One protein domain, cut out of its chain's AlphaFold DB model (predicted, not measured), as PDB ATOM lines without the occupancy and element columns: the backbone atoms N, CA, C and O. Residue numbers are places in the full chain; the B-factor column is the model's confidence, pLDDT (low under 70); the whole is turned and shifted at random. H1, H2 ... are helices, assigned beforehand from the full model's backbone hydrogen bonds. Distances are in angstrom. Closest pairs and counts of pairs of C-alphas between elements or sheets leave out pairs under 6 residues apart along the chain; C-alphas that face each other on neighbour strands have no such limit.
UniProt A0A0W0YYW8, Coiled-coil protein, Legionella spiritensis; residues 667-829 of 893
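AT A GLANCE: This is residues 667 to 829 of the 893 residues of the protein "Coiled-coil protein" of Legionella spiritensis (UniProt A0A0W0YYW8). Three helices side by side, H1, H2 and H3, form one lobe, their centres a triangle. H2 and H3 pack on H5, the middle helix, which belongs to a second lobe with H4, H6 and the long H7. The 163 residues printed, with seven named helices H1 to H7 and no named strand, are all helix in class, an up-and-down bundle, each helix running against the one before. The whole is compact, with a radius of gyration of the C-alphas of 16.6 A and spans of 48 by 46 by 29 A.

IN THESE COORDINATES: H1, residues 670 to 684, begins at C-alpha 670 (55.301, -60.422, 6.093). H2, residues 690 to 710, measures 30.6 A, and H3, residues 715 to 734, 29.4 A. H4, H5 and H6 are residues 745 to 754, 758 to 771 and 777 to 791. H7, residues 796 to 829, measures 49.1 A and ends at C-alpha 829 (52.207, -22.080, -10.292).

HOW THE PARTS SIT: The hub H5 touches H7, closest at C-alphas Val 764 and Val 814, 5.6 A. It touches H3 at Gln 729 and Asn 762, C-alphas 6.5 A apart, at a shallow tilt of 34.9 degrees, only just short of steep. H2 touches H5 with residues 690 to 694 alone, closest at C-alphas Thr 694 and Ile 766, 6.7 A. H1 and H2 form a hairpin, closest at C-alphas Ala 675 and Thr 700, 5.8 A. H4 touches H6 at a steep tilt of 41 degrees, closest at C-alphas Ser 748 and Leu 783, 5.3 A. H6 and H7 form a hairpin, closest at C-alphas Ile 789 and Lys 802, 5.9 A. H1 and H7 are apart. In H1 to H7 every O i to N i+4 pair is within hydrogen-bond range.

THE WHOLE: The C-alphas farthest apart, of Asn 795 and Asn 829, are 50.6 A apart. The printed part has no cut and no long link. Residues 667 to 668, 824 to 825 and 827 to 829 have pLDDT under 70.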
ATOM      1  N   TYR A 667      57.570 -68.555   3.932       57.59
ATOM      2  CA  TYR A 667      58.827 -67.847   4.211       57.59
ATOM      3  C   TYR A 667      58.785 -66.364   3.798       57.59
ATOM      4  O   TYR A 667      58.608 -66.042   2.631       57.59
ATOM      5  N   ASN A 668      59.054 -65.465   4.754       60.44
ATOM      6  CA  ASN A 668      59.361 -64.035   4.561       60.44
ATOM      7  C   ASN A 668      58.328 -63.195   3.766       60.44
ATOM      8  O   ASN A 668      58.679 -62.192   3.147       60.44
ATOM      9  N   ASN A 669      57.045 -63.566   3.845       79.31
ATOM     10  CA  ASN A 669      55.928 -62.886   3.169       79.31
ATOM     11  C   ASN A 669      55.345 -61.692   3.951       79.31
ATOM     12  O   ASN A 669      54.475 -60.983   3.446       79.31
ATOM     13  N   LYS A 670      55.827 -61.450   5.178       83.81
ATOM     14  CA  LYS A 670      55.301 -60.422   6.093       83.81
ATOM     15  C   LYS A 670      55.307 -59.025   5.470       83.81
ATOM     16  O   LYS A 670      54.313 -58.326   5.564       83.81
ATOM     17  N   MET A 671      56.386 -58.666   4.771       87.50
ATOM     18  CA  MET A 671      56.521 -57.360   4.114       87.50
ATOM     19  C   MET A 671      55.437 -57.119   3.053       87.50
ATOM     20  O   MET A 671      54.945 -56.002   2.923       87.50
ATOM     21  N   ILE A 672      55.062 -58.156   2.295       91.25
ATOM     22  CA  ILE A 672      54.003 -58.064   1.282       91.25
ATOM     23  C   ILE A 672      52.653 -57.877   1.971       91.25
ATOM     24  O   ILE A 672      51.906 -56.984   1.591       91.25
ATOM     25  N   ILE A 673      52.365 -58.674   3.004       91.38
ATOM     26  CA  ILE A 673      51.113 -58.568   3.766       91.38
ATOM     27  C   ILE A 673      50.999 -57.178   4.417       91.38
ATOM     28  O   ILE A 673      49.994 -56.511   4.227       91.38
ATOM     29  N   GLU A 674      52.056 -56.673   5.058       91.88
ATOM     30  CA  GLU A 674      52.092 -55.323   5.653       91.88
ATOM     31  C   GLU A 674      51.961 -54.194   4.612       91.88
ATOM     32  O   GLU A 674      51.463 -53.108   4.913       91.88
ATOM     33  N   ALA A 675      52.442 -54.401   3.383       94.19
ATOM     34  CA  ALA A 675      52.221 -53.456   2.289       94.19
ATOM     35  C   ALA A 675      50.751 -53.456   1.837       94.19
ATOM     36  O   ALA A 675      50.195 -52.386   1.605       94.19
ATOM     37  N   ILE A 676      50.116 -54.630   1.770       96.88
ATOM     38  CA  ILE A 676      48.685 -54.755   1.477       96.88
ATOM     39  C   ILE A 676      47.830 -54.153   2.598       96.88
ATOM     40  O   ILE A 676      46.872 -53.454   2.292       96.88
ATOM     41  N   ASP A 677      48.192 -54.342   3.866       94.94
ATOM     42  CA  ASP A 677      47.458 -53.770   5.003       94.94
ATOM     43  C   ASP A 677      47.429 -52.238   4.930       94.94
ATOM     44  O   ASP A 677      46.357 -51.637   4.922       94.94
ATOM     45  N   ARG A 678      48.597 -51.606   4.749       95.00
ATOM     46  CA  ARG A 678      48.698 -50.144   4.571       95.00
ATOM     47  C   ARG A 678      47.932 -49.648   3.347       95.00
ATOM     48  O   ARG A 678      47.318 -48.585   3.388       95.00
ATOM     49  N   TYR A 679      47.966 -50.414   2.259       97.44
ATOM     50  CA  TYR A 679      47.168 -50.125   1.075       97.44
ATOM     51  C   TYR A 679      45.669 -50.147   1.402       97.44
ATOM     52  O   TYR A 679      44.972 -49.180   1.114       97.44
ATOM     53  N   LEU A 680      45.166 -51.201   2.049       96.25
ATOM     54  CA  LEU A 680      43.748 -51.322   2.389       96.25
ATOM     55  C   LEU A 680      43.284 -50.218   3.348       96.25
ATOM     56  O   LEU A 680      42.184 -49.702   3.160       96.25
ATOM     57  N   GLU A 681      44.118 -49.825   4.314       95.44
ATOM     58  CA  GLU A 681      43.843 -48.722   5.245       95.44
ATOM     59  C   GLU A 681      43.592 -47.398   4.506       95.44
ATOM     60  O   GLU A 681      42.525 -46.803   4.658       95.44
ATOM     61  N   ILE A 682      44.519 -46.969   3.642       95.88
ATOM     62  CA  ILE A 682      44.381 -45.712   2.880       95.88
ATOM     63  C   ILE A 682      43.235 -45.782   1.863       95.88
ATOM     64  O   ILE A 682      42.524 -44.803   1.631       95.88
ATOM     65  N   MET A 683      43.013 -46.943   1.246       94.69
ATOM     66  CA  MET A 683      41.953 -47.102   0.248       94.69
ATOM     67  C   MET A 683      40.549 -47.173   0.862       94.69
ATOM     68  O   MET A 683      39.573 -46.941   0.142       94.69
ATOM     69  N   ALA A 684      40.439 -47.502   2.151       92.31
ATOM     70  CA  ALA A 684      39.191 -47.491   2.911       92.31
ATOM     71  C   ALA A 684      38.866 -46.118   3.521       92.31
ATOM     72  O   ALA A 684      37.711 -45.873   3.857       92.31
ATOM     73  N   ASP A 685      39.850 -45.228   3.657       92.31
ATOM     74  CA  ASP A 685      39.630 -43.879   4.168       92.31
ATOM     75  C   ASP A 685      38.993 -42.973   3.101       92.31
ATOM     76  O   ASP A 685      39.614 -42.590   2.106       92.31
ATOM     77  N   ASP A 686      37.731 -42.602   3.308       87.38
ATOM     78  CA  ASP A 686      36.991 -41.697   2.422       87.38
ATOM     79  C   ASP A 686      37.520 -40.253   2.453       87.38
ATOM     80  O   ASP A 686      37.226 -39.475   1.544       87.38
ATOM     81  N   THR A 687      38.319 -39.885   3.461       89.69
ATOM     82  CA  THR A 687      38.902 -38.541   3.593       89.69
ATOM     83  C   THR A 687      40.236 -38.382   2.863       89.69
ATOM     84  O   THR A 687      40.613 -37.256   2.527       89.69
ATOM     85  N   SER A 688      40.912 -39.492   2.554       90.56
ATOM     86  CA  SER A 688      42.183 -39.510   1.828       90.56
ATOM     87  C   SER A 688      42.027 -38.948   0.398       90.56
ATOM     88  O   SER A 688      41.217 -39.461  -0.388       90.56
ATOM     89  N   PRO A 689      42.803 -37.915   0.013       90.56
ATOM     90  CA  PRO A 689      42.792 -37.348  -1.332       90.56
ATOM     91  C   PRO A 689      43.150 -38.354  -2.437       90.56
ATOM     92  O   PRO A 689      43.912 -39.297  -2.226       90.56
ATOM     93  N   ILE A 690      42.671 -38.101  -3.665       89.81
ATOM     94  CA  ILE A 690      42.953 -38.953  -4.838       89.81
ATOM     95  C   ILE A 690      44.460 -39.168  -5.036       89.81
ATOM     96  O   ILE A 690      44.874 -40.297  -5.275       89.81
ATOM     97  N   ASN A 691      45.277 -38.117  -4.909       89.62
ATOM     98  CA  ASN A 691      46.727 -38.219  -5.092       89.62
ATOM     99  C   ASN A 691      47.384 -39.141  -4.054       89.62
ATOM    100  O   ASN A 691      48.248 -39.930  -4.415       89.62
ATOM    101  N   GLU A 692      46.943 -39.095  -2.796       94.12
ATOM    102  CA  GLU A 692      47.445 -39.987  -1.745       94.12
ATOM    103  C   GLU A 692      47.066 -41.447  -2.028       94.12
ATOM    104  O   GLU A 692      47.912 -42.339  -1.945       94.12
ATOM    105  N   LYS A 693      45.825 -41.693  -2.467       95.19
ATOM    106  CA  LYS A 693      45.375 -43.031  -2.876       95.19
ATOM    107  C   LYS A 693      46.169 -43.564  -4.076       95.19
ATOM    108  O   LYS A 693      46.579 -44.724  -4.076       95.19
ATOM    109  N   THR A 694      46.442 -42.735  -5.086       93.31
ATOM    110  CA  THR A 694      47.247 -43.134  -6.257       93.31
ATOM    111  C   THR A 694      48.729 -43.332  -5.929       93.31
ATOM    112  O   THR A 694      49.355 -44.255  -6.462       93.31
ATOM    113  N   ASP A 695      49.286 -42.529  -5.022       92.94
ATOM    114  CA  ASP A 695      50.655 -42.700  -4.525       92.94
ATOM    115  C   ASP A 695      50.780 -44.012  -3.740       92.94
ATOM    116  O   ASP A 695      51.742 -44.759  -3.936       92.94
ATOM    117  N   MET A 696      49.774 -44.356  -2.926       96.75
ATOM    118  CA  MET A 696      49.721 -45.629  -2.205       96.75
ATOM    119  C   MET A 696      49.637 -46.831  -3.155       96.75
ATOM    120  O   MET A 696      50.369 -47.805  -2.974       96.75
ATOM    121  N   ILE A 697      48.809 -46.763  -4.207       97.19
ATOM    122  CA  ILE A 697      48.773 -47.792  -5.262       97.19
ATOM    123  C   ILE A 697      50.179 -48.007  -5.842       97.19
ATOM    124  O   ILE A 697      50.679 -49.134  -5.892       97.19
ATOM    125  N   THR A 698      50.834 -46.920  -6.253       94.50
ATOM    126  CA  THR A 698      52.144 -46.966  -6.915       94.50
ATOM    127  C   THR A 698      53.238 -47.480  -5.974       94.50
ATOM    128  O   THR A 698      54.043 -48.331  -6.361       94.50
ATOM    129  N   GLY A 699      53.242 -47.027  -4.717       96.12
ATOM    130  CA  GLY A 699      54.194 -47.456  -3.692       96.12
ATOM    131  C   GLY A 699      54.065 -48.938  -3.335       96.12
ATOM    132  O   GLY A 699      55.075 -49.643  -3.231       96.12
ATOM    133  N   THR A 700      52.836 -49.445  -3.216       97.19
ATOM    134  CA  THR A 700      52.577 -50.867  -2.940       97.19
ATOM    135  C   THR A 700      52.990 -51.746  -4.117       97.19
ATOM    136  O   THR A 700      53.684 -52.746  -3.918       97.19
ATOM    137  N   LEU A 701      52.667 -51.347  -5.355       96.38
ATOM    138  CA  LEU A 701      53.134 -52.042  -6.560       96.38
ATOM    139  C   LEU A 701      54.667 -52.092  -6.634       96.38
ATOM    140  O   LEU A 701      55.220 -53.155  -6.916       96.38
ATOM    141  N   SER A 702      55.357 -50.979  -6.353       94.25
ATOM    142  CA  SER A 702      56.828 -50.935  -6.319       94.25
ATOM    143  C   SER A 702      57.386 -51.897  -5.275       94.25
ATOM    144  O   SER A 702      58.239 -52.718  -5.594       94.25
ATOM    145  N   THR A 703      56.839 -51.870  -4.058       93.75
ATOM    146  CA  THR A 703      57.285 -52.727  -2.949       93.75
ATOM    147  C   THR A 703      57.205 -54.215  -3.308       93.75
ATOM    148  O   THR A 703      58.137 -54.979  -3.046       93.75
ATOM    149  N   ILE A 704      56.110 -54.643  -3.946       93.69
ATOM    150  CA  ILE A 704      55.934 -56.040  -4.366       93.69
ATOM    151  C   ILE A 704      56.865 -56.389  -5.538       93.69
ATOM    152  O   ILE A 704      57.466 -57.466  -5.541       93.69
ATOM    153  N   LYS A 705      57.044 -55.488  -6.514       92.19
ATOM    154  CA  LYS A 705      57.974 -55.681  -7.645       92.19
ATOM    155  C   LYS A 705      59.434 -55.776  -7.188       92.19
ATOM    156  O   LYS A 705      60.167 -56.642  -7.665       92.19
ATOM    157  N   ASP A 706      59.846 -54.966  -6.221       89.94
ATOM    158  CA  ASP A 706      61.190 -55.022  -5.637       89.94
ATOM    159  C   ASP A 706      61.429 -56.353  -4.911       89.94
ATOM    160  O   ASP A 706      62.491 -56.974  -5.044       89.94
ATOM    161  N   HIS A 707      60.407 -56.863  -4.219       87.44
ATOM    162  CA  HIS A 707      60.452 -58.201  -3.633       87.44
ATOM    163  C   HIS A 707      60.572 -59.301  -4.700       87.44
ATOM    164  O   HIS A 707      61.383 -60.216  -4.561       87.44
ATOM    165  N   LEU A 708      59.814 -59.212  -5.800       88.69
ATOM    166  CA  LEU A 708      59.892 -60.161  -6.922       88.69
ATOM    167  C   LEU A 708      61.282 -60.212  -7.563       88.69
ATOM    168  O   LEU A 708      61.735 -61.281  -7.983       88.69
ATOM    169  N   ASN A 709      61.963 -59.071  -7.645       87.00
ATOM    170  CA  ASN A 709      63.298 -58.973  -8.231       87.00
ATOM    171  C   ASN A 709      64.387 -59.572  -7.333       87.00
ATOM    172  O   ASN A 709      65.405 -60.043  -7.841       87.00
ATOM    173  N   THR A 710      64.171 -59.590  -6.017       84.44
ATOM    174  CA  THR A 710      65.166 -60.029  -5.026       84.44
ATOM    175  C   THR A 710      64.903 -61.430  -4.462       84.44
ATOM    176  O   THR A 710      65.832 -62.080  -3.978       84.44
ATOM    177  N   SER A 711      63.669 -61.939  -4.545       84.25
ATOM    178  CA  SER A 711      63.293 -63.246  -4.002       84.25
ATOM    179  C   SER A 711      63.689 -64.423  -4.902       84.25
ATOM    180  O   SER A 711      63.549 -64.393  -6.127       84.25
ATOM    181  N   LYS A 712      64.114 -65.524  -4.265       82.69
ATOM    182  CA  LYS A 712      64.316 -66.827  -4.925       82.69
ATOM    183  C   LYS A 712      62.997 -67.507  -5.299       82.69
ATOM    184  O   LYS A 712      62.971 -68.243  -6.279       82.69
ATOM    185  N   ASN A 713      61.940 -67.292  -4.510       86.12
ATOM    186  CA  ASN A 713      60.596 -67.794  -4.785       86.12
ATOM    187  C   ASN A 713      59.678 -66.605  -5.081       86.12
ATOM    188  O   ASN A 713      59.303 -65.848  -4.187       86.12
ATOM    189  N   LYS A 714      59.325 -66.453  -6.352       90.50
ATOM    190  CA  LYS A 714      58.500 -65.361  -6.869       90.50
ATOM    191  C   LYS A 714      57.003 -65.675  -6.837       90.50
ATOM    192  O   LYS A 714      56.203 -64.791  -7.131       90.50
ATOM    193  N   GLY A 715      56.616 -66.904  -6.490       90.62
ATOM    194  CA  GLY A 715      55.246 -67.396  -6.620       90.62
ATOM    195  C   GLY A 715      54.230 -66.586  -5.812       90.62
ATOM    196  O   GLY A 715      53.309 -66.013  -6.389       90.62
ATOM    197  N   PHE A 716      54.441 -66.458  -4.496       91.81
ATOM    198  CA  PHE A 716      53.520 -65.727  -3.615       91.81
ATOM    199  C   PHE A 716      53.366 -64.259  -4.028       91.81
ATOM    200  O   PHE A 716      52.254 -63.770  -4.192       91.81
ATOM    201  N   ALA A 717      54.483 -63.568  -4.258       93.06
ATOM    202  CA  ALA A 717      54.466 -62.167  -4.661       93.06
ATOM    203  C   ALA A 717      53.774 -61.953  -6.019       93.06
ATOM    204  O   ALA A 717      53.059 -60.970  -6.176       93.06
ATOM    205  N   SER A 718      53.917 -62.886  -6.971       94.62
ATOM    206  CA  SER A 718      53.220 -62.826  -8.269       94.62
ATOM    207  C   SER A 718      51.711 -63.018  -8.096       94.62
ATOM    208  O   SER A 718      50.917 -62.294  -8.697       94.62
ATOM    209  N   HIS A 719      51.310 -63.938  -7.213       94.62
ATOM    210  CA  HIS A 719      49.906 -64.165  -6.871       94.62
ATOM    211  C   HIS A 719      49.280 -62.926  -6.226       94.62
ATOM    212  O   HIS A 719      48.252 -62.438  -6.697       94.62
ATOM    213  N   VAL A 720      49.925 -62.359  -5.204       95.25
ATOM    214  CA  VAL A 720      49.440 -61.135  -4.550       95.25
ATOM    215  C   VAL A 720      49.419 -59.961  -5.525       95.25
ATOM    216  O   VAL A 720      48.444 -59.218  -5.541       95.25
ATOM    217  N   LEU A 721      50.437 -59.813  -6.381       96.12
ATOM    218  CA  LEU A 721      50.475 -58.760  -7.398       96.12
ATOM    219  C   LEU A 721      49.274 -58.851  -8.349       96.12
ATOM    220  O   LEU A 721      48.637 -57.837  -8.629       96.12
ATOM    221  N   LYS A 722      48.915 -60.061  -8.795       96.12
ATOM    222  CA  LYS A 722      47.720 -60.279  -9.619       96.12
ATOM    223  C   LYS A 722      46.448 -59.846  -8.891       96.12
ATOM    224  O   LYS A 722      45.678 -59.056  -9.431       96.12
ATOM    225  N   LYS A 723      46.248 -60.313  -7.655       96.31
ATOM    226  CA  LYS A 723      45.093 -59.932  -6.823       96.31
ATOM    227  C   LYS A 723      45.010 -58.423  -6.603       96.31
ATOM    228  O   LYS A 723      43.934 -57.843  -6.722       96.31
ATOM    229  N   LEU A 724      46.151 -57.788  -6.346       97.38
ATOM    230  CA  LEU A 724      46.254 -56.347  -6.166       97.38
ATOM    231  C   LEU A 724      45.817 -55.593  -7.426       97.38
ATOM    232  O   LEU A 724      45.087 -54.621  -7.303       97.38
ATOM    233  N   HIS A 725      46.174 -56.041  -8.634       97.12
ATOM    234  CA  HIS A 725      45.698 -55.395  -9.865       97.12
ATOM    235  C   HIS A 725      44.172 -55.461 -10.041       97.12
ATOM    236  O   HIS A 725      43.584 -54.498 -10.538       97.12
ATOM    237  N   PHE A 726      43.525 -56.549  -9.612       97.12
ATOM    238  CA  PHE A 726      42.062 -56.653  -9.620       97.12
ATOM    239  C   PHE A 726      41.417 -55.737  -8.568       97.12
ATOM    240  O   PHE A 726      40.468 -55.024  -8.896       97.12
ATOM    241  N   ASP A 727      41.950 -55.678  -7.340       97.50
ATOM    242  CA  ASP A 727      41.445 -54.733  -6.330       97.50
ATOM    243  C   ASP A 727      41.676 -53.276  -6.759       97.50
ATOM    244  O   ASP A 727      40.731 -52.492  -6.739       97.50
ATOM    245  N   ILE A 728      42.870 -52.927  -7.257       97.38
ATOM    246  CA  ILE A 728      43.177 -51.598  -7.815       97.38
ATOM    247  C   ILE A 728      42.115 -51.204  -8.838       97.38
ATOM    248  O   ILE A 728      41.603 -50.092  -8.776       97.38
ATOM    249  N   GLN A 729      41.739 -52.105  -9.747       96.56
ATOM    250  CA  GLN A 729      40.728 -51.804 -10.754       96.56
ATOM    251  C   GLN A 729      39.362 -51.478 -10.125       96.56
ATOM    252  O   GLN A 729      38.728 -50.501 -10.529       96.56
ATOM    253  N   LEU A 730      38.921 -52.220  -9.100       95.56
ATOM    254  CA  LEU A 730      37.694 -51.896  -8.356       95.56
ATOM    255  C   LEU A 730      37.790 -50.534  -7.663       95.56
ATOM    256  O   LEU A 730      36.834 -49.758  -7.670       95.56
ATOM    257  N   ARG A 731      38.941 -50.228  -7.059       95.56
ATOM    258  CA  ARG A 731      39.140 -48.970  -6.336       95.56
ATOM    259  C   ARG A 731      39.219 -47.767  -7.265       95.56
ATOM    260  O   ARG A 731      38.604 -46.752  -6.959       95.56
ATOM    261  N   LEU A 732      39.918 -47.880  -8.393       96.00
ATOM    262  CA  LEU A 732      40.000 -46.823  -9.401       96.00
ATOM    263  C   LEU A 732      38.615 -46.510  -9.972       96.00
ATOM    264  O   LEU A 732      38.261 -45.343 -10.091       96.00
ATOM    265  N   GLN A 733      37.790 -47.526 -10.242       94.94
ATOM    266  CA  GLN A 733      36.408 -47.306 -10.683       94.94
ATOM    267  C   GLN A 733      35.578 -46.526  -9.659       94.94
ATOM    268  O   GLN A 733      34.829 -45.634 -10.039       94.94
ATOM    269  N   ARG A 734      35.749 -46.789  -8.357       92.88
ATOM    270  CA  ARG A 734      35.051 -46.037  -7.296       92.88
ATOM    271  C   ARG A 734      35.485 -44.572  -7.189       92.88
ATOM    272  O   ARG A 734      34.762 -43.784  -6.590       92.88
ATOM    273  N   MET A 735      36.639 -44.201  -7.747       93.75
ATOM    274  CA  MET A 735      37.099 -42.806  -7.795       93.75
ATOM    275  C   MET A 735      36.502 -42.020  -8.971       93.75
ATOM    276  O   MET A 735      36.641 -40.799  -9.011       93.75
ATOM    277  N   ILE A 736      35.852 -42.693  -9.927       94.12
ATOM    278  CA  ILE A 736      35.159 -42.049 -11.045       94.12
ATOM    279  C   ILE A 736      33.702 -41.791 -10.629       94.12
ATOM    280  O   ILE A 736      33.047 -42.713 -10.136       94.12
ATOM    281  N   PRO A 737      33.153 -40.581 -10.854       92.38
ATOM    282  CA  PRO A 737      31.735 -40.320 -10.622       92.38
ATOM    283  C   PRO A 737      30.849 -41.295 -11.422       92.38
ATOM    284  O   PRO A 737      31.087 -41.450 -12.627       92.38
ATOM    285  N   PRO A 738      29.829 -41.938 -10.816       91.25
ATOM    286  CA  PRO A 738      28.987 -42.926 -11.499       91.25
ATOM    287  C   PRO A 738      28.372 -42.421 -12.811       91.25
ATOM    288  O   PRO A 738      28.324 -43.148 -13.799       91.25
ATOM    289  N   GLU A 739      27.961 -41.156 -12.851       91.19
ATOM    290  CA  GLU A 739      27.394 -40.480 -14.020       91.19
ATOM    291  C   GLU A 739      28.397 -40.228 -15.157       91.19
ATOM    292  O   GLU A 739      27.991 -39.949 -16.281       91.19
ATOM    293  N   SER A 740      29.699 -40.311 -14.872       91.00
ATOM    294  CA  SER A 740      30.795 -40.091 -15.827       91.00
ATOM    295  C   SER A 740      31.557 -41.378 -16.163       91.00
ATOM    296  O   SER A 740      32.593 -41.322 -16.825       91.00
ATOM    297  N   MET A 741      31.075 -42.533 -15.691       93.19
ATOM    298  CA  MET A 741      31.715 -43.827 -15.904       93.19
ATOM    299  C   MET A 741      31.674 -44.220 -17.391       93.19
ATOM    300  O   MET A 741      30.586 -44.363 -17.953       93.19
ATOM    301  N   PRO A 742      32.822 -44.463 -18.047       94.94
ATOM    302  CA  PRO A 742      32.827 -44.891 -19.442       94.94
ATOM    303  C   PRO A 742      32.209 -46.284 -19.620       94.94
ATOM    304  O   PRO A 742      32.694 -47.259 -19.046       94.94
ATOM    305  N   GLU A 743      31.208 -46.408 -20.497       92.69
ATOM    306  CA  GLU A 743      30.497 -47.678 -20.756       92.69
ATOM    307  C   GLU A 743      31.438 -48.832 -21.153       92.69
ATOM    308  O   GLU A 743      31.206 -49.992 -20.820       92.69
ATOM    309  N   GLN A 744      32.535 -48.519 -21.849       94.75
ATOM    310  CA  GLN A 744      33.472 -49.505 -22.397       94.75
ATOM    311  C   GLN A 744      34.555 -49.955 -21.407       94.75
ATOM    312  O   GLN A 744      35.363 -50.821 -21.753       94.75
ATOM    313  N   LEU A 745      34.617 -49.379 -20.201       96.00
ATOM    314  CA  LEU A 745      35.741 -49.569 -19.280       96.00
ATOM    315  C   LEU A 745      35.985 -51.049 -18.951       96.00
ATOM    316  O   LEU A 745      37.111 -51.530 -19.046       96.00
ATOM    317  N   ASN A 746      34.922 -51.785 -18.633       95.75
ATOM    318  CA  ASN A 746      35.025 -53.177 -18.194       95.75
ATOM    319  C   ASN A 746      35.353 -54.133 -19.341       95.75
ATOM    320  O   ASN A 746      36.226 -54.987 -19.204       95.75
ATOM    321  N   SER A 747      34.729 -53.945 -20.506       96.31
ATOM    322  CA  SER A 747      35.061 -54.718 -21.707       96.31
ATOM    323  C   SER A 747      36.507 -54.479 -22.156       96.31
ATOM    324  O   SER A 747      37.181 -55.411 -22.592       96.31
ATOM    325  N   SER A 748      37.011 -53.254 -21.991       97.31
ATOM    326  CA  SER A 748      38.401 -52.900 -22.302       97.31
ATOM    327  C   SER A 748      39.387 -53.488 -21.291       97.31
ATOM    328  O   SER A 748      40.440 -53.977 -21.692       97.31
ATOM    329  N   PHE A 749      39.026 -53.520 -20.003       96.94
ATOM    330  CA  PHE A 749      39.801 -54.215 -18.973       96.94
ATOM    331  C   PHE A 749      39.904 -55.716 -19.277       96.94
ATOM    332  O   PHE A 749      41.003 -56.259 -19.302       96.94
ATOM    333  N   THR A 750      38.790 -56.380 -19.608       96.75
ATOM    334  CA  THR A 750      38.795 -57.786 -20.052       96.75
ATOM    335  C   THR A 750      39.676 -57.991 -21.288       96.75
ATOM    336  O   THR A 750      40.405 -58.980 -21.368       96.75
ATOM    337  N   ALA A 751      39.652 -57.063 -22.249       96.94
ATOM    338  CA  ALA A 751      40.499 -57.128 -23.439       96.94
ATOM    339  C   ALA A 751      42.000 -57.046 -23.102       96.94
ATOM    340  O   ALA A 751      42.791 -57.827 -23.640       96.94
ATOM    341  N   ALA A 752      42.383 -56.150 -22.188       97.06
ATOM    342  CA  ALA A 752      43.750 -56.030 -21.688       97.06
ATOM    343  C   ALA A 752      44.170 -57.248 -20.850       97.06
ATOM    344  O   ALA A 752      45.292 -57.725 -20.985       97.06
ATOM    345  N   LEU A 753      43.262 -57.797 -20.037       96.00
ATOM    346  CA  LEU A 753      43.493 -58.999 -19.237       96.00
ATOM    347  C   LEU A 753      43.783 -60.222 -20.110       96.00
ATOM    348  O   LEU A 753      44.754 -60.924 -19.847       96.00
ATOM    349  N   LYS A 754      43.016 -60.443 -21.187       96.00
ATOM    350  CA  LYS A 754      43.280 -61.531 -22.149       96.00
ATOM    351  C   LYS A 754      44.686 -61.458 -22.742       96.00
ATOM    352  O   LYS A 754      45.315 -62.492 -22.936       96.00
ATOM    353  N   LEU A 755      45.173 -60.245 -23.008       97.19
ATOM    354  CA  LEU A 755      46.514 -59.982 -23.535       97.19
ATOM    355  C   LEU A 755      47.579 -59.794 -22.446       97.19
ATOM    356  O   LEU A 755      48.708 -59.428 -22.770       97.19
ATOM    357  N   ASP A 756      47.247 -60.067 -21.180       97.00
ATOM    358  CA  ASP A 756      48.169 -60.002 -20.043       97.00
ATOM    359  C   ASP A 756      48.815 -58.609 -19.856       97.00
ATOM    360  O   ASP A 756      50.018 -58.476 -19.616       97.00
ATOM    361  N   ARG A 757      47.988 -57.558 -19.996       96.94
ATOM    362  CA  ARG A 757      48.344 -56.122 -19.910       96.94
ATOM    363  C   ARG A 757      47.551 -55.346 -18.858       96.94
ATOM    364  O   ARG A 757      47.240 -54.166 -19.022       96.94
ATOM    365  N   ILE A 758      47.172 -56.013 -17.768       95.81
ATOM    366  CA  ILE A 758      46.400 -55.376 -16.686       95.81
ATOM    367  C   ILE A 758      47.183 -54.279 -15.960       95.81
ATOM    368  O   ILE A 758      46.584 -53.329 -15.462       95.81
ATOM    369  N   ALA A 759      48.512 -54.390 -15.900       95.56
ATOM    370  CA  ALA A 759      49.340 -53.394 -15.237       95.56
ATOM    371  C   ALA A 759      49.327 -52.070 -16.009       95.56
ATOM    372  O   ALA A 759      49.040 -51.026 -15.429       95.56
ATOM    373  N   GLU A 760      49.550 -52.143 -17.319       97.50
ATOM    374  CA  GLU A 760      49.534 -51.010 -18.239       97.50
ATOM    375  C   GLU A 760      48.134 -50.383 -18.330       97.50
ATOM    376  O   GLU A 760      47.993 -49.161 -18.336       97.50
ATOM    377  N   PHE A 761      47.078 -51.205 -18.333       98.00
ATOM    378  CA  PHE A 761      45.700 -50.711 -18.309       98.00
ATOM    379  C   PHE A 761      45.396 -49.900 -17.040       98.00
ATOM    380  O   PHE A 761      44.882 -48.782 -17.128       98.00
ATOM    381  N   ASN A 762      45.740 -50.440 -15.865       97.50
ATOM    382  CA  ASN A 762      45.523 -49.749 -14.593       97.50
ATOM    383  C   ASN A 762      46.356 -48.464 -14.507       97.50
ATOM    384  O   ASN A 762      45.874 -47.468 -13.973       97.50
ATOM    385  N   GLU A 763      47.574 -48.456 -15.049       96.50
ATOM    386  CA  GLU A 763      48.420 -47.262 -15.094       96.50
ATOM    387  C   GLU A 763      47.765 -46.132 -15.899       96.50
ATOM    388  O   GLU A 763      47.632 -45.014 -15.399       96.50
ATOM    389  N   VAL A 764      47.270 -46.418 -17.108       97.62
ATOM    390  CA  VAL A 764      46.554 -45.421 -17.923       97.62
ATOM    391  C   VAL A 764      45.347 -44.858 -17.169       97.62
ATOM    392  O   VAL A 764      45.110 -43.647 -17.204       97.62
ATOM    393  N   LEU A 765      44.602 -45.712 -16.460       97.12
ATOM    394  CA  LEU A 765      43.450 -45.283 -15.671       97.12
ATOM    395  C   LEU A 765      43.851 -44.404 -14.473       97.12
ATOM    396  O   LEU A 765      43.200 -43.388 -14.237       97.12
ATOM    397  N   ILE A 766      44.938 -44.730 -13.761       95.75
ATOM    398  CA  ILE A 766      45.494 -43.883 -12.689       95.75
ATOM    399  C   ILE A 766      45.760 -42.470 -13.218       95.75
ATOM    400  O   ILE A 766      45.282 -41.495 -12.639       95.75
ATOM    401  N   TYR A 767      46.448 -42.343 -14.356       94.50
ATOM    402  CA  TYR A 767      46.753 -41.036 -14.945       94.50
ATOM    403  C   TYR A 767      45.510 -40.287 -15.433       94.50
ATOM    404  O   TYR A 767      45.421 -39.067 -15.258       94.50
ATOM    405  N   ALA A 768      44.533 -40.991 -16.009       94.69
ATOM    406  CA  ALA A 768      43.259 -40.391 -16.393       94.69
ATOM    407  C   ALA A 768      42.516 -39.825 -15.170       94.69
ATOM    408  O   ALA A 768      41.976 -38.723 -15.240       94.69
ATOM    409  N   ILE A 769      42.543 -40.523 -14.031       94.06
ATOM    410  CA  ILE A 769      41.933 -40.061 -12.775       94.06
ATOM    411  C   ILE A 769      42.692 -38.864 -12.196       94.06
ATOM    412  O   ILE A 769      42.080 -37.835 -11.911       94.06
ATOM    413  N   MET A 770      44.023 -38.941 -12.096       90.69
ATOM    414  CA  MET A 770      44.855 -37.851 -11.563       90.69
ATOM    415  C   MET A 770      44.718 -36.541 -12.352       90.69
ATOM    416  O   MET A 770      44.842 -35.459 -11.780       90.69
ATOM    417  N   THR A 771      44.477 -36.625 -13.663       88.94
ATOM    418  CA  THR A 771      44.346 -35.457 -14.552       88.94
ATOM    419  C   THR A 771      42.904 -34.995 -14.772       88.94
ATOM    420  O   THR A 771      42.700 -33.962 -15.418       88.94
ATOM    421  N   GLY A 772      41.910 -35.722 -14.254       89.75
ATOM    422  CA  GLY A 772      40.496 -35.429 -14.490       89.75
ATOM    423  C   GLY A 772      40.028 -35.710 -15.923       89.75
ATOM    424  O   GLY A 772      39.173 -34.993 -16.428       89.75
ATOM    425  N   GLN A 773      40.639 -36.680 -16.613       92.06
ATOM    426  CA  GLN A 773      40.452 -36.961 -18.044       92.06
ATOM    427  C   GLN A 773      39.848 -38.345 -18.344       92.06
ATOM    428  O   GLN A 773      40.034 -38.875 -19.446       92.06
ATOM    429  N   TRP A 774      39.112 -38.933 -17.398       92.88
ATOM    430  CA  TRP A 774      38.445 -40.238 -17.546       92.88
ATOM    431  C   TRP A 774      37.341 -40.275 -18.616       92.88
ATOM    432  O   TRP A 774      36.959 -41.351 -19.055       92.88
ATOM    433  N   ASP A 775      36.839 -39.130 -19.076       91.88
ATOM    434  CA  ASP A 775      35.859 -39.001 -20.165       91.88
ATOM    435  C   ASP A 775      36.468 -38.368 -21.435       91.88
ATOM    436  O   ASP A 775      35.780 -38.099 -22.425       91.88
ATOM    437  N   SER A 776      37.785 -38.137 -21.439       93.81
ATOM    438  CA  SER A 776      38.478 -37.499 -22.553       93.81
ATOM    439  C   SER A 776      38.496 -38.380 -23.805       93.81
ATOM    440  O   SER A 776      38.557 -39.609 -23.740       93.81
ATOM    441  N   LYS A 777      38.559 -37.752 -24.988       94.62
ATOM    442  CA  LYS A 777      38.731 -38.476 -26.264       94.62
ATOM    443  C   LYS A 777      39.961 -39.387 -26.263       94.62
ATOM    444  O   LYS A 777      39.918 -40.451 -26.872       94.62
ATOM    445  N   THR A 778      41.033 -38.970 -25.590       95.25
ATOM    446  CA  THR A 778      42.260 -39.756 -25.440       95.25
ATOM    447  C   THR A 778      41.985 -41.051 -24.681       95.25
ATOM    448  O   THR A 778      42.278 -42.127 -25.201       95.25
ATOM    449  N   PHE A 779      41.350 -40.970 -23.507       97.12
ATOM    450  CA  PHE A 779      41.021 -42.152 -22.712       97.12
ATOM    451  C   PHE A 779      40.005 -43.060 -23.415       97.12
ATOM    452  O   PHE A 779      40.229 -44.260 -23.546       97.12
ATOM    453  N   LEU A 780      38.925 -42.494 -23.961       97.31
ATOM    454  CA  LEU A 780      37.916 -43.268 -24.692       97.31
ATOM    455  C   LEU A 780      38.505 -43.962 -25.933       97.31
ATOM    456  O   LEU A 780      38.124 -45.087 -26.256       97.31
ATOM    457  N   SER A 781      39.466 -43.327 -26.615       97.25
ATOM    458  CA  SER A 781      40.194 -43.964 -27.715       97.25
ATOM    459  C   SER A 781      41.087 -45.101 -27.230       97.25
ATOM    460  O   SER A 781      41.170 -46.111 -27.923       97.25
ATOM    461  N   PHE A 782      41.750 -44.956 -26.080       98.31
ATOM    462  CA  PHE A 782      42.536 -46.031 -25.473       98.31
ATOM    463  C   PHE A 782      41.660 -47.258 -25.193       98.31
ATOM    464  O   PHE A 782      41.963 -48.340 -25.692       98.31
ATOM    465  N   LEU A 783      40.518 -47.070 -24.518       98.38
ATOM    466  CA  LEU A 783      39.555 -48.139 -24.221       98.38
ATOM    467  C   LEU A 783      39.110 -48.883 -25.490       98.38
ATOM    468  O   LEU A 783      39.264 -50.102 -25.613       98.38
ATOM    469  N   LYS A 784      38.639 -48.137 -26.497       98.00
ATOM    470  CA  LYS A 784      38.208 -48.708 -27.779       98.00
ATOM    471  C   LYS A 784      39.325 -49.482 -28.484       98.00
ATOM    472  O   LYS A 784      39.077 -50.543 -29.068       98.00
ATOM    473  N   ASN A 785      40.547 -48.957 -28.447       97.88
ATOM    474  CA  ASN A 785      41.695 -49.592 -29.077       97.88
ATOM    475  C   ASN A 785      42.085 -50.886 -28.359       97.88
ATOM    476  O   ASN A 785      42.338 -51.865 -29.051       97.88
ATOM    477  N   CYS A 786      42.045 -50.952 -27.022       97.94
ATOM    478  CA  CYS A 786      42.272 -52.204 -26.288       97.94
ATOM    479  C   CYS A 786      41.342 -53.321 -26.782       97.94
ATOM    480  O   CYS A 786      41.803 -54.421 -27.084       97.94
ATOM    481  N   MET A 787      40.045 -53.027 -26.936       97.75
ATOM    482  CA  MET A 787      39.075 -53.997 -27.457       97.75
ATOM    483  C   MET A 787      39.367 -54.393 -28.909       97.75
ATOM    484  O   MET A 787      39.342 -55.576 -29.243       97.75
ATOM    485  N   THR A 788      39.671 -53.417 -29.767       97.62
ATOM    486  CA  THR A 788      39.919 -53.649 -31.201       97.62
ATOM    487  C   THR A 788      41.194 -54.466 -31.433       97.62
ATOM    488  O   THR A 788      41.190 -55.400 -32.229       97.62
ATOM    489  N   ILE A 789      42.271 -54.138 -30.716       97.62
ATOM    490  CA  ILE A 789      43.567 -54.824 -30.785       97.62
ATOM    491  C   ILE A 789      43.428 -56.262 -30.270       97.62
ATOM    492  O   ILE A 789      43.859 -57.193 -30.947       97.62
ATOM    493  N   SER A 790      42.765 -56.457 -29.123       96.06
ATOM    494  CA  SER A 790      42.526 -57.784 -28.532       96.06
ATOM    495  C   SER A 790      41.682 -58.694 -29.425       96.06
ATOM    496  O   SER A 790      42.007 -59.868 -29.585       96.06
ATOM    497  N   ALA A 791      40.649 -58.153 -30.079       95.69
ATOM    498  CA  ALA A 791      39.823 -58.907 -31.024       95.69
ATOM    499  C   ALA A 791      40.598 -59.397 -32.264       95.69
ATOM    500  O   ALA A 791      40.130 -60.301 -32.952       95.69
ATOM    501  N   GLY A 792      41.766 -58.813 -32.550       94.88
ATOM    502  CA  GLY A 792      42.631 -59.204 -33.660       94.88
ATOM    503  C   GLY A 792      43.571 -60.379 -33.372       94.88
ATOM    504  O   GLY A 792      44.348 -60.713 -34.259       94.88
ATOM    505  N   ALA A 793      43.545 -60.970 -32.172       96.69
ATOM    506  CA  ALA A 793      44.367 -62.127 -31.818       96.69
ATOM    507  C   ALA A 793      43.527 -63.408 -31.723       96.69
ATOM    508  O   ALA A 793      42.539 -63.468 -30.988       96.69
ATOM    509  N   THR A 794      43.944 -64.455 -32.434       95.75
ATOM    510  CA  THR A 794      43.261 -65.761 -32.460       95.75
ATOM    511  C   THR A 794      44.131 -66.929 -31.989       95.75
ATOM    512  O   THR A 794      43.594 -68.008 -31.709       95.75
ATOM    513  N   ASN A 795      45.445 -66.709 -31.866       96.88
ATOM    514  CA  ASN A 795      46.468 -67.671 -31.448       96.88
ATOM    515  C   ASN A 795      47.591 -66.993 -30.626       96.88
ATOM    516  O   ASN A 795      47.568 -65.780 -30.408       96.88
ATOM    517  N   HIS A 796      48.571 -67.776 -30.155       96.19
ATOM    518  CA  HIS A 796      49.677 -67.294 -29.316       96.19
ATOM    519  C   HIS A 796      50.529 -66.196 -29.970       96.19
ATOM    520  O   HIS A 796      50.834 -65.196 -29.321       96.19
ATOM    521  N   ASP A 797      50.926 -66.376 -31.230       95.94
ATOM    522  CA  ASP A 797      51.871 -65.469 -31.892       95.94
ATOM    523  C   ASP A 797      51.235 -64.107 -32.173       95.94
ATOM    524  O   ASP A 797      51.834 -63.064 -31.908       95.94
ATOM    525  N   GLU A 798      49.990 -64.109 -32.655       97.69
ATOM    526  CA  GLU A 798      49.204 -62.888 -32.820       97.69
ATOM    527  C   GLU A 798      49.005 -62.203 -31.467       97.69
ATOM    528  O   GLU A 798      49.177 -60.992 -31.358       97.69
ATOM    529  N   ALA A 799      48.708 -62.965 -30.412       97.50
ATOM    530  CA  ALA A 799      48.533 -62.414 -29.077       97.50
ATOM    531  C   ALA A 799      49.809 -61.773 -28.516       97.50
ATOM    532  O   ALA A 799      49.703 -60.731 -27.877       97.50
ATOM    533  N   LEU A 800      51.004 -62.314 -28.782       97.31
ATOM    534  CA  LEU A 800      52.270 -61.658 -28.424       97.31
ATOM    535  C   LEU A 800      52.394 -60.287 -29.100       97.31
ATOM    536  O   LEU A 800      52.675 -59.286 -28.436       97.31
ATOM    537  N   GLN A 801      52.126 -60.224 -30.407       97.56
ATOM    538  CA  GLN A 801      52.169 -58.970 -31.158       97.56
ATOM    539  C   GLN A 801      51.131 -57.968 -30.629       97.56
ATOM    540  O   GLN A 801      51.463 -56.819 -30.337       97.56
ATOM    541  N   LYS A 802      49.878 -58.401 -30.456       98.19
ATOM    542  CA  LYS A 802      48.776 -57.560 -29.963       98.19
ATOM    543  C   LYS A 802      48.970 -57.123 -28.517       98.19
ATOM    544  O   LYS A 802      48.608 -56.004 -28.162       98.19
ATOM    545  N   SER A 803      49.589 -57.962 -27.695       98.12
ATOM    546  CA  SER A 803      49.972 -57.610 -26.333       98.12
ATOM    547  C   SER A 803      50.993 -56.470 -26.326       98.12
ATOM    548  O   SER A 803      50.823 -55.523 -25.559       98.12
ATOM    549  N   GLN A 804      52.005 -56.505 -27.201       97.94
ATOM    550  CA  GLN A 804      52.967 -55.406 -27.332       97.94
ATOM    551  C   GLN A 804      52.312 -54.121 -27.863       97.94
ATOM    552  O   GLN A 804      52.564 -53.048 -27.323       97.94
ATOM    553  N   GLU A 805      51.404 -54.220 -28.842       97.94
ATOM    554  CA  GLU A 805      50.652 -53.061 -29.354       97.94
ATOM    555  C   GLU A 805      49.863 -52.337 -28.239       97.94
ATOM    556  O   GLU A 805      49.793 -51.107 -28.238       97.94
ATOM    557  N   ILE A 806      49.290 -53.068 -27.269       97.38
ATOM    558  CA  ILE A 806      48.633 -52.456 -26.098       97.38
ATOM    559  C   ILE A 806      49.646 -51.779 -25.171       97.38
ATOM    560  O   ILE A 806      49.352 -50.691 -24.677       97.38
ATOM    561  N   ALA A 807      50.809 -52.388 -24.934       97.50
ATOM    562  CA  ALA A 807      51.845 -51.794 -24.089       97.50
ATOM    563  C   ALA A 807      52.334 -50.450 -24.662       97.50
ATOM    564  O   ALA A 807      52.313 -49.438 -23.961       97.50
ATOM    565  N   ASP A 808      52.652 -50.411 -25.959       97.62
ATOM    566  CA  ASP A 808      53.089 -49.193 -26.655       97.62
ATOM    567  C   ASP A 808      51.991 -48.112 -26.641       97.62
ATOM    568  O   ASP A 808      52.241 -46.914 -26.466       97.62
ATOM    569  N   LEU A 809      50.733 -48.534 -26.817       97.38
ATOM    570  CA  LEU A 809      49.584 -47.642 -26.755       97.38
ATOM    571  C   LEU A 809      49.396 -47.056 -25.348       97.38
ATOM    572  O   LEU A 809      49.095 -45.863 -25.224       97.38
ATOM    573  N   ALA A 810      49.554 -47.867 -24.304       97.38
ATOM    574  CA  ALA A 810      49.450 -47.429 -22.919       97.38
ATOM    575  C   ALA A 810      50.534 -46.398 -22.587       97.38
ATOM    576  O   ALA A 810      50.201 -45.308 -22.123       97.38
ATOM    577  N   GLU A 811      51.795 -46.674 -22.932       96.25
ATOM    578  CA  GLU A 811      52.919 -45.749 -22.735       96.25
ATOM    579  C   GLU A 811      52.654 -44.392 -23.404       96.25
ATOM    580  O   GLU A 811      52.732 -43.334 -22.772       96.25
ATOM    581  N   LYS A 812      52.243 -44.408 -24.678       95.94
ATOM    582  CA  LYS A 812      51.895 -43.187 -25.417       95.94
ATOM    583  C   LYS A 812      50.762 -42.407 -24.748       95.94
ATOM    584  O   LYS A 812      50.795 -41.175 -24.726       95.94
ATOM    585  N   THR A 813      49.759 -43.107 -24.229       96.38
ATOM    586  CA  THR A 813      48.594 -42.496 -23.575       96.38
ATOM    587  C   THR A 813      48.989 -41.859 -22.240       96.38
ATOM    588  O   THR A 813      48.661 -40.697 -21.992       96.38
ATOM    589  N   VAL A 814      49.781 -42.561 -21.425       94.50
ATOM    590  CA  VAL A 814      50.349 -42.039 -20.172       94.50
ATOM    591  C   VAL A 814      51.191 -40.786 -20.423       94.50
ATOM    592  O   VAL A 814      51.035 -39.787 -19.722       94.50
ATOM    593  N   LEU A 815      52.039 -40.778 -21.459       91.12
ATOM    594  CA  LEU A 815      52.845 -39.605 -21.823       91.12
ATOM    595  C   LEU A 815      51.985 -38.377 -22.165       91.12
ATOM    596  O   LEU A 815      52.335 -37.260 -21.778       91.12
ATOM    597  N   GLN A 816      50.848 -38.559 -22.843       90.94
ATOM    598  CA  GLN A 816      49.919 -37.465 -23.156       90.94
ATOM    599  C   GLN A 816      49.257 -36.885 -21.897       90.94
ATOM    600  O   GLN A 816      49.152 -35.660 -21.756       90.94
ATOM    601  N   PHE A 817      48.862 -37.742 -20.953       91.00
ATOM    602  CA  PHE A 817      48.346 -37.290 -19.659       91.00
ATOM    603  C   PHE A 817      49.417 -36.564 -18.845       91.00
ATOM    604  O   PHE A 817      49.156 -35.482 -18.321       91.00
ATOM    605  N   ASN A 818      50.648 -37.076 -18.824       83.31
ATOM    606  CA  ASN A 818      51.775 -36.448 -18.134       83.31
ATOM    607  C   ASN A 818      52.113 -35.055 -18.673       83.31
ATOM    608  O   ASN A 818      52.309 -34.118 -17.897       83.31
ATOM    609  N   GLN A 819      52.135 -34.878 -19.996       82.38
ATOM    610  CA  GLN A 819      52.316 -33.555 -20.605       82.38
ATOM    611  C   GLN A 819      51.212 -32.584 -20.168       82.38
ATOM    612  O   GLN A 819      51.485 -31.420 -19.871       82.38
ATOM    613  N   THR A 820      49.975 -33.071 -20.067       74.50
ATOM    614  CA  THR A 820      48.844 -32.268 -19.598       74.50
ATOM    615  C   THR A 820      48.975 -31.901 -18.120       74.50
ATOM    616  O   THR A 820      48.778 -30.736 -17.766       74.50
ATOM    617  N   LEU A 821      49.369 -32.849 -17.268       71.88
ATOM    618  CA  LEU A 821      49.605 -32.628 -15.840       71.88
ATOM    619  C   LEU A 821      50.701 -31.576 -15.617       71.88
ATOM    620  O   LEU A 821      50.524 -30.640 -14.835       71.88
ATOM    621  N   LEU A 822      51.807 -31.666 -16.364       74.38
ATOM    622  CA  LEU A 822      52.898 -30.692 -16.315       74.38
ATOM    623  C   LEU A 822      52.411 -29.285 -16.702       74.38
ATOM    624  O   LEU A 822      52.722 -28.306 -16.024       74.38
ATOM    625  N   LEU A 823      51.603 -29.174 -17.762       71.06
ATOM    626  CA  LEU A 823      51.014 -27.902 -18.194       71.06
ATOM    627  C   LEU A 823      50.047 -27.327 -17.147       71.06
ATOM    628  O   LEU A 823      50.074 -26.119 -16.895       71.06
ATOM    629  N   GLN A 824      49.233 -28.167 -16.501       68.88
ATOM    630  CA  GLN A 824      48.336 -27.761 -15.413       68.88
ATOM    631  C   GLN A 824      49.116 -27.273 -14.183       68.88
ATOM    632  O   GLN A 824      48.776 -26.228 -13.624       68.88
ATOM    633  N   LEU A 825      50.197 -27.960 -13.798       68.38
ATOM    634  CA  LEU A 825      51.081 -27.557 -12.697       68.38
ATOM    635  C   LEU A 825      51.793 -26.230 -12.990       68.38
ATOM    636  O   LEU A 825      51.846 -25.349 -12.131       68.38
ATOM    637  N   ILE A 826      52.287 -26.036 -14.218       71.62
ATOM    638  CA  ILE A 826      52.885 -24.764 -14.654       71.62
ATOM    639  C   ILE A 826      51.848 -23.633 -14.600       71.62
ATOM    640  O   ILE A 826      52.178 -22.523 -14.173       71.62
ATOM    641  N   LYS A 827      50.598 -23.896 -15.001       69.50
ATOM    642  CA  LYS A 827      49.506 -22.914 -14.958       69.50
ATOM    643  C   LYS A 827      49.124 -22.546 -13.521       69.50
ATOM    644  O   LYS A 827      49.126 -21.359 -13.206       69.50
ATOM    645  N   LYS A 828      48.928 -23.531 -12.634       69.50
ATOM    646  CA  LYS A 828      48.678 -23.308 -11.195       69.50
ATOM    647  C   LYS A 828      49.803 -22.518 -10.528       69.50
ATOM    648  O   LYS A 828      49.527 -21.580  -9.790       69.50
ATOM    649  N   ASN A 829      51.064 -22.825 -10.833       69.88
ATOM    650  CA  ASN A 829      52.207 -22.080 -10.292       69.88
ATOM    651  C   ASN A 829      52.282 -20.637 -10.815       69.88
ATOM    652  O   ASN A 829      52.725 -19.746 -10.092       69.88
TER     653      ASN A 829